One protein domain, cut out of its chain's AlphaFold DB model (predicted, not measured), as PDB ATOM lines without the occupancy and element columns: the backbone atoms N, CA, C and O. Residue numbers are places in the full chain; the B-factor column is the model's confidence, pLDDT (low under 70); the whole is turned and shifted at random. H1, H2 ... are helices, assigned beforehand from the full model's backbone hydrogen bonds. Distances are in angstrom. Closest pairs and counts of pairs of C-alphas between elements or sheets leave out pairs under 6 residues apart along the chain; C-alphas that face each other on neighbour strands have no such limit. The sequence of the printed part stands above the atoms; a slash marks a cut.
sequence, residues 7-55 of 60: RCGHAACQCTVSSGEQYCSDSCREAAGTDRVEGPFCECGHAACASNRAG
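This is residues 7 to 55 of the 60 residues of an uncharacterized protein of Frateuria terrea (UniProt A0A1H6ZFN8). What is the shape? There is little regular structure: two long looping stretches, residues 7 to 25 and 34 to 46, with two short helices, H1 and then H2, make an only just flat body spanning 30 by 24 by 13 A. How is it built? Of 49 printed residues the named helices hold 15, under half; the class is all helix, with no named strand, and the whole is compact with a radius of gyration of the C-alphas of 10.1 A.

Where is the longest helix? H1, residues 26 to 33, begins with C-alpha 26 at (32.145, 32.810, -29.841) and is 10.6 A long. Where is the other? H2, residues 47 to 53, is 9.8 A long and ends with C-alpha 53 at (29.066, 51.263, -31.960).

How do H1 and H2 stand? They are apart, with no C-alpha of the one within 8 A of the other. Are their backbones complete? Every O i to N i+4 pair is within hydrogen-bond range in H1, and 2 of 3 in H2.

How large is it? The farthest C-alphas, of Gly 20 and Gly 55, are 30.4 A apart. Is it continuous and sure? The printed part has no cut, and the link from H1 to H2 is long, 13 residues. The pLDDT is under 70 in residues 35 to 41 and 51 to 55.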
ATOM      1  N   ARG A   7      31.144  40.008 -16.200       85.31
ATOM      2  CA  ARG A   7      31.396  40.711 -17.468       85.31
ATOM      3  C   ARG A   7      32.037  39.756 -18.478       85.31
ATOM      4  O   ARG A   7      32.864  38.929 -18.105       85.31
ATOM      5  N   CYS A   8      31.683  39.904 -19.753       88.56
ATOM      6  CA  CYS A   8      32.358  39.209 -20.845       88.56
ATOM      7  C   CYS A   8      33.880  39.444 -20.787       88.56
ATOM      8  O   CYS A   8      34.334  40.573 -20.611       88.56
ATOM      9  N   GLY A   9      34.659  38.382 -20.991       85.12
ATOM     10  CA  GLY A   9      36.122  38.387 -20.961       85.12
ATOM     11  C   GLY A   9      36.786  39.157 -22.102       85.12
ATOM     12  O   GLY A   9      37.989  39.384 -22.061       85.12
ATOM     13  N   HIS A  10      36.023  39.603 -23.103       84.75
ATOM     14  CA  HIS A  10      36.526  40.530 -24.107       84.75
ATOM     15  C   HIS A  10      36.489  41.961 -23.547       84.75
ATOM     16  O   HIS A  10      35.419  42.486 -23.235       84.75
ATOM     17  N   ALA A  11      37.651  42.607 -23.438       81.56
ATOM     18  CA  ALA A  11      37.787  43.913 -22.789       81.56
ATOM     19  C   ALA A  11      36.900  45.008 -23.419       81.56
ATOM     20  O   ALA A  11      36.263  45.773 -22.685       81.56
ATOM     21  N   ALA A  12      36.782  45.049 -24.754       78.81
ATOM     22  CA  ALA A  12      35.919  46.008 -25.455       78.81
ATOM     23  C   ALA A  12      34.428  45.612 -25.445       78.81
ATOM     24  O   ALA A  12      33.568  46.386 -25.870       78.81
ATOM     25  N   CYS A  13      34.089  44.422 -24.941       85.50
ATOM     26  CA  CYS A  13      32.712  43.978 -24.777       85.50
ATOM     27  C   CYS A  13      32.122  44.497 -23.459       85.50
ATOM     28  O   CYS A  13      32.732  44.393 -22.394       85.50
ATOM     29  N   GLN A  14      30.898  45.019 -23.530       84.69
ATOM     30  CA  GLN A  14      30.130  45.480 -22.365       84.69
ATOM     31  C   GLN A  14      28.986  44.529 -21.990       84.69
ATOM     32  O   GLN A  14      28.144  44.867 -21.167       84.69
ATOM     33  N   CYS A  15      28.933  43.340 -22.594       87.44
ATOM     34  CA  CYS A  15      27.913  42.356 -22.253       87.44
ATOM     35  C   CYS A  15      28.191  41.736 -20.882       87.44
ATOM     36  O   CYS A  15      29.337  41.403 -20.558       87.44
ATOM     37  N   THR A  16      27.126  41.525 -20.118       88.38
ATOM     38  CA  THR A  16      27.113  40.618 -18.975       88.38
ATOM     39  C   THR A  16      26.789  39.206 -19.450       88.38
ATOM     40  O   THR A  16      26.056  39.004 -20.419       88.38
ATOM     41  N   VAL A  17      27.404  38.228 -18.804       87.56
ATOM     42  CA  VAL A  17      27.235  36.802 -19.060       87.56
ATOM     43  C   VAL A  17      26.824  36.101 -17.780       87.56
ATOM     44  O   VAL A  17      27.147  36.545 -16.674       87.56
ATOM     45  N   SER A  18      26.103  34.999 -17.947       84.69
ATOM     46  CA  SER A  18      25.702  34.160 -16.833       84.69
ATOM     47  C   SER A  18      26.904  33.537 -16.140       84.69
ATOM     48  O   SER A  18      27.973  33.309 -16.705       84.69
ATOM     49  N   SER A  19      26.670  33.221 -14.882       74.81
ATOM     50  CA  SER A  19      27.536  32.503 -13.966       74.81
ATOM     51  C   SER A  19      28.038  31.177 -14.545       74.81
ATOM     52  O   SER A  19      27.347  30.166 -14.473       74.81
ATOM     53  N   GLY A  20      29.248  31.172 -15.105       79.19
ATOM     54  CA  GLY A  20      29.859  29.990 -15.730       79.19
ATOM     55  C   GLY A  20      30.251  30.199 -17.192       79.19
ATOM     56  O   GLY A  20      31.118  29.488 -17.699       79.19
ATOM     57  N   GLU A  21      29.701  31.223 -17.841       84.69
ATOM     58  CA  GLU A  21      30.169  31.684 -19.142       84.69
ATOM     59  C   GLU A  21      31.213  32.790 -18.982       84.69
ATOM     60  O   GLU A  21      31.109  33.670 -18.135       84.69
ATOM     61  N   GLN A  22      32.253  32.730 -19.813       86.44
ATOM     62  CA  GLN A  22      33.318  33.739 -19.855       86.44
ATOM     63  C   GLN A  22      33.102  34.735 -20.997       86.44
ATOM     64  O   GLN A  22      33.584  35.859 -20.944       86.44
ATOM     65  N   TYR A  23      32.364  34.349 -22.038       87.81
ATOM     66  CA  TYR A  23      32.169  35.151 -23.240       87.81
ATOM     67  C   TYR A  23      30.709  35.116 -23.658       87.81
ATOM     68  O   TYR A  23      30.094  34.056 -23.644       87.81
ATOM     69  N   CYS A  24      30.167  36.264 -24.062       87.75
ATOM     70  CA  CYS A  24      28.771  36.359 -24.490       87.75
ATOM     71  C   CYS A  24      28.522  35.688 -25.846       87.75
ATOM     72  O   CYS A  24      27.388  35.389 -26.187       87.75
ATOM     73  N   SER A  25      29.570  35.515 -26.654       86.94
ATOM     74  CA  SER A  25      29.515  34.875 -27.967       86.94
ATOM     75  C   SER A  25      30.888  34.306 -28.324       86.94
ATOM     76  O   SER A  25      31.903  34.727 -27.759       86.94
ATOM     77  N   ASP A  26      30.917  33.383 -29.283       87.06
ATOM     78  CA  ASP A  26      32.145  32.810 -29.841       87.06
ATOM     79  C   ASP A  26      33.051  33.893 -30.445       87.06
ATOM     80  O   ASP A  26      34.248  33.891 -30.189       87.06
ATOM     81  N   SER A  27      32.475  34.923 -31.079       83.94
ATOM     82  CA  SER A  27      33.236  36.063 -31.612       83.94
ATOM     83  C   SER A  27      34.087  36.760 -30.548       83.94
ATOM     84  O   SER A  27      35.214  37.141 -30.823       83.94
ATOM     85  N   CYS A  28      33.575  36.910 -29.320       86.06
ATOM     86  CA  CYS A  28      34.337  37.508 -28.219       86.06
ATOM     87  C   CYS A  28      35.406  36.568 -27.662       86.06
ATOM     88  O   CYS A  28      36.411  37.050 -27.155       86.06
ATOM     89  N   ARG A  29      35.169  35.253 -27.704       86.94
ATOM     90  CA  ARG A  29      36.143  34.247 -27.266       86.94
ATOM     91  C   ARG A  29      37.331  34.205 -28.217       86.94
ATOM     92  O   ARG A  29      38.465  34.224 -27.753       86.94
ATOM     93  N   GLU A  30      37.049  34.166 -29.516       84.75
ATOM     94  CA  GLU A  30      38.072  34.176 -30.556       84.75
ATOM     95  C   GLU A  30      38.859  35.484 -30.496       84.75
ATOM     96  O   GLU A  30      40.075  35.435 -30.356       84.75
ATOM     97  N   ALA A  31      38.167  36.631 -30.490       79.62
ATOM     98  CA  ALA A  31      38.773  37.962 -30.417       79.62
ATOM     99  C   ALA A  31      39.695  38.107 -29.189       79.62
ATOM    100  O   ALA A  31      40.892  38.350 -29.340       79.62
ATOM    101  N   ALA A  32      39.199  37.777 -27.989       81.06
ATOM    102  CA  ALA A  32      39.986  37.859 -26.757       81.06
ATOM    103  C   ALA A  32      41.218  36.933 -26.736       81.06
ATOM    104  O   ALA A  32      42.156  37.180 -25.978       81.06
ATOM    105  N   GLY A  33      41.209  35.855 -27.527       74.00
ATOM    106  CA  GLY A  33      42.339  34.943 -27.697       74.00
ATOM    107  C   GLY A  33      43.338  35.376 -28.773       74.00
ATOM    108  O   GLY A  33      44.402  34.762 -28.883       74.00
ATOM    109  N   THR A  34      43.030  36.405 -29.570       70.19
ATOM    110  CA  THR A  34      43.949  36.924 -30.585       70.19
ATOM    111  C   THR A  34      44.767  38.088 -30.031       70.19
ATOM    112  O   THR A  34      44.237  39.033 -29.467       70.19
ATOM    113  N   ASP A  35      46.083  38.061 -30.253       61.50
ATOM    114  CA  ASP A  35      46.981  39.195 -29.970       61.50
ATOM    115  C   ASP A  35      46.808  40.345 -30.986       61.50
ATOM    116  O   ASP A  35      47.480  41.375 -30.921       61.50
ATOM    117  N   ARG A  36      45.912  40.189 -31.973       58.97
ATOM    118  CA  ARG A  36      45.603  41.291 -32.880       58.97
ATOM    119  C   ARG A  36      44.926  42.356 -32.044       58.97
ATOM    120  O   ARG A  36      43.951  42.051 -31.381       58.97
ATOM    121  N   VAL A  37      45.466  43.578 -32.096       54.94
ATOM    122  CA  VAL A  37      44.885  44.783 -31.494       54.94
ATOM    123  C   VAL A  37      43.381  44.747 -31.718       54.94
ATOM    124  O   VAL A  37      42.910  45.027 -32.822       54.94
ATOM    125  N   GLU A  38      42.662  44.327 -30.679       59.22
ATOM    126  CA  GLU A  38      41.214  44.261 -30.671       59.22
ATOM    127  C   GLU A  38      40.772  45.678 -31.016       59.22
ATOM    128  O   GLU A  38      41.103  46.637 -30.306       59.22
ATOM    129  N   GLY A  39      40.126  45.848 -32.171       60.56
ATOM    130  CA  GLY A  39      39.579  47.148 -32.529       60.56
ATOM    131  C   GLY A  39      38.710  47.651 -31.368       60.56
ATOM    132  O   GLY A  39      38.151  46.842 -30.626       60.56
ATOM    133  N   PRO A  40      38.529  48.969 -31.190       64.94
ATOM    134  CA  PRO A  40      37.784  49.514 -30.047       64.94
ATOM    135  C   PRO A  40      36.299  49.095 -30.008       64.94
ATOM    136  O   PRO A  40      35.558  49.513 -29.120       64.94
ATOM    137  N   PHE A  41      35.845  48.274 -30.959       69.31
ATOM    138  CA  PHE A  41      34.466  47.873 -31.145       69.31
ATOM    139  C   PHE A  41      34.313  46.365 -31.008       69.31
ATOM    140  O   PHE A  41      34.846  45.587 -31.793       69.31
ATOM    141  N   CYS A  42      33.479  45.955 -30.059       80.44
ATOM    142  CA  CYS A  42      33.015  44.584 -30.004       80.44
ATOM    143  C   CYS A  42      32.034  44.287 -31.151       80.44
ATOM    144  O   CYS A  42      31.132  45.074 -31.459       80.44
ATOM    145  N   GLU A  43      32.198  43.120 -31.774       79.06
ATOM    146  CA  GLU A  43      31.367  42.638 -32.878       79.06
ATOM    147  C   GLU A  43      30.448  41.469 -32.540       79.06
ATOM    148  O   GLU A  43      29.855  40.870 -33.428       79.06
ATOM    149  N   CYS A  44      30.223  41.215 -31.251       83.69
ATOM    150  CA  CYS A  44      29.310  40.165 -30.797       83.69
ATOM    151  C   CYS A  44      27.843  40.346 -31.226       83.69
ATOM    152  O   CYS A  44      27.046  39.439 -31.017       83.69
ATOM    153  N   GLY A  45      27.465  41.511 -31.766       80.38
ATOM    154  CA  GLY A  45      26.110  41.788 -32.248       80.38
ATOM    155  C   GLY A  45      25.061  42.017 -31.153       80.38
ATOM    156  O   GLY A  45      23.902  42.269 -31.468       80.38
ATOM    157  N   HIS A  46      25.434  41.971 -29.872       85.06
ATOM    158  CA  HIS A  46      24.502  42.208 -28.770       85.06
ATOM    159  C   HIS A  46      24.141  43.681 -28.614       85.06
ATOM    160  O   HIS A  46      24.991  44.551 -28.798       85.06
ATOM    161  N   ALA A  47      22.920  43.952 -28.144       80.88
ATOM    162  CA  ALA A  47      22.422  45.306 -27.892       80.88
ATOM    163  C   ALA A  47      23.371  46.139 -27.009       80.88
ATOM    164  O   ALA A  47      23.662  47.284 -27.337       80.88
ATOM    165  N   ALA A  48      23.939  45.543 -25.953       80.06
ATOM    166  CA  ALA A  48      24.900  46.216 -25.073       80.06
ATOM    167  C   ALA A  48      26.148  46.732 -25.820       80.06
ATOM    168  O   ALA A  48      26.672  47.802 -25.516       80.06
ATOM    169  N   CYS A  49      26.621  45.999 -26.830       80.38
ATOM    170  CA  CYS A  49      27.753  46.418 -27.660       80.38
ATOM    171  C   CYS A  49      27.316  47.253 -28.873       80.38
ATOM    172  O   CYS A  49      28.044  48.153 -29.287       80.38
ATOM    173  N   ALA A  50      26.116  47.011 -29.407       74.62
ATOM    174  CA  ALA A  50      25.528  47.785 -30.497       74.62
ATOM    175  C   ALA A  50      25.328  49.254 -30.097       74.62
ATOM    176  O   ALA A  50      25.656  50.145 -30.879       74.62
ATOM    177  N   SER A  51      24.911  49.512 -28.853       64.12
ATOM    178  CA  SER A  51      24.777  50.870 -28.309       64.12
ATOM    179  C   SER A  51      26.101  51.643 -28.264       64.12
ATOM    180  O   SER A  51      26.091  52.863 -28.367       64.12
ATOM    181  N   ASN A  52      27.246  50.957 -28.167       59.16
ATOM    182  CA  ASN A  52      28.567  51.600 -28.162       59.16
ATOM    183  C   ASN A  52      29.154  51.795 -29.563       59.16
ATOM    184  O   ASN A  52      29.942  52.712 -29.770       59.16
ATOM    185  N   ARG A  53      28.750  50.981 -30.549       58.09
ATOM    186  CA  ARG A  53      29.066  51.263 -31.960       58.09
ATOM    187  C   ARG A  53      28.316  52.485 -32.492       58.09
ATOM    188  O   ARG A  53      28.803  53.138 -33.404       58.09
ATOM    189  N   ALA A  54      27.152  52.786 -31.919       52.50
ATOM    190  CA  ALA A  54      26.314  53.930 -32.269       52.50
ATOM    191  C   ALA A  54      26.702  55.232 -31.535       52.50
ATOM    192  O   ALA A  54      25.932  56.187 -31.533       52.50
ATOM    193  N   GLY A  55      27.901  55.305 -30.942       49.75
ATOM    194  CA  GLY A  55      28.464  56.540 -30.376       49.75
ATOM    195  C   GLY A  55      28.826  57.618 -31.413       49.75
ATOM    196  O   GLY A  55      29.444  58.613 -31.049       49.75
TER     197      GLY A  55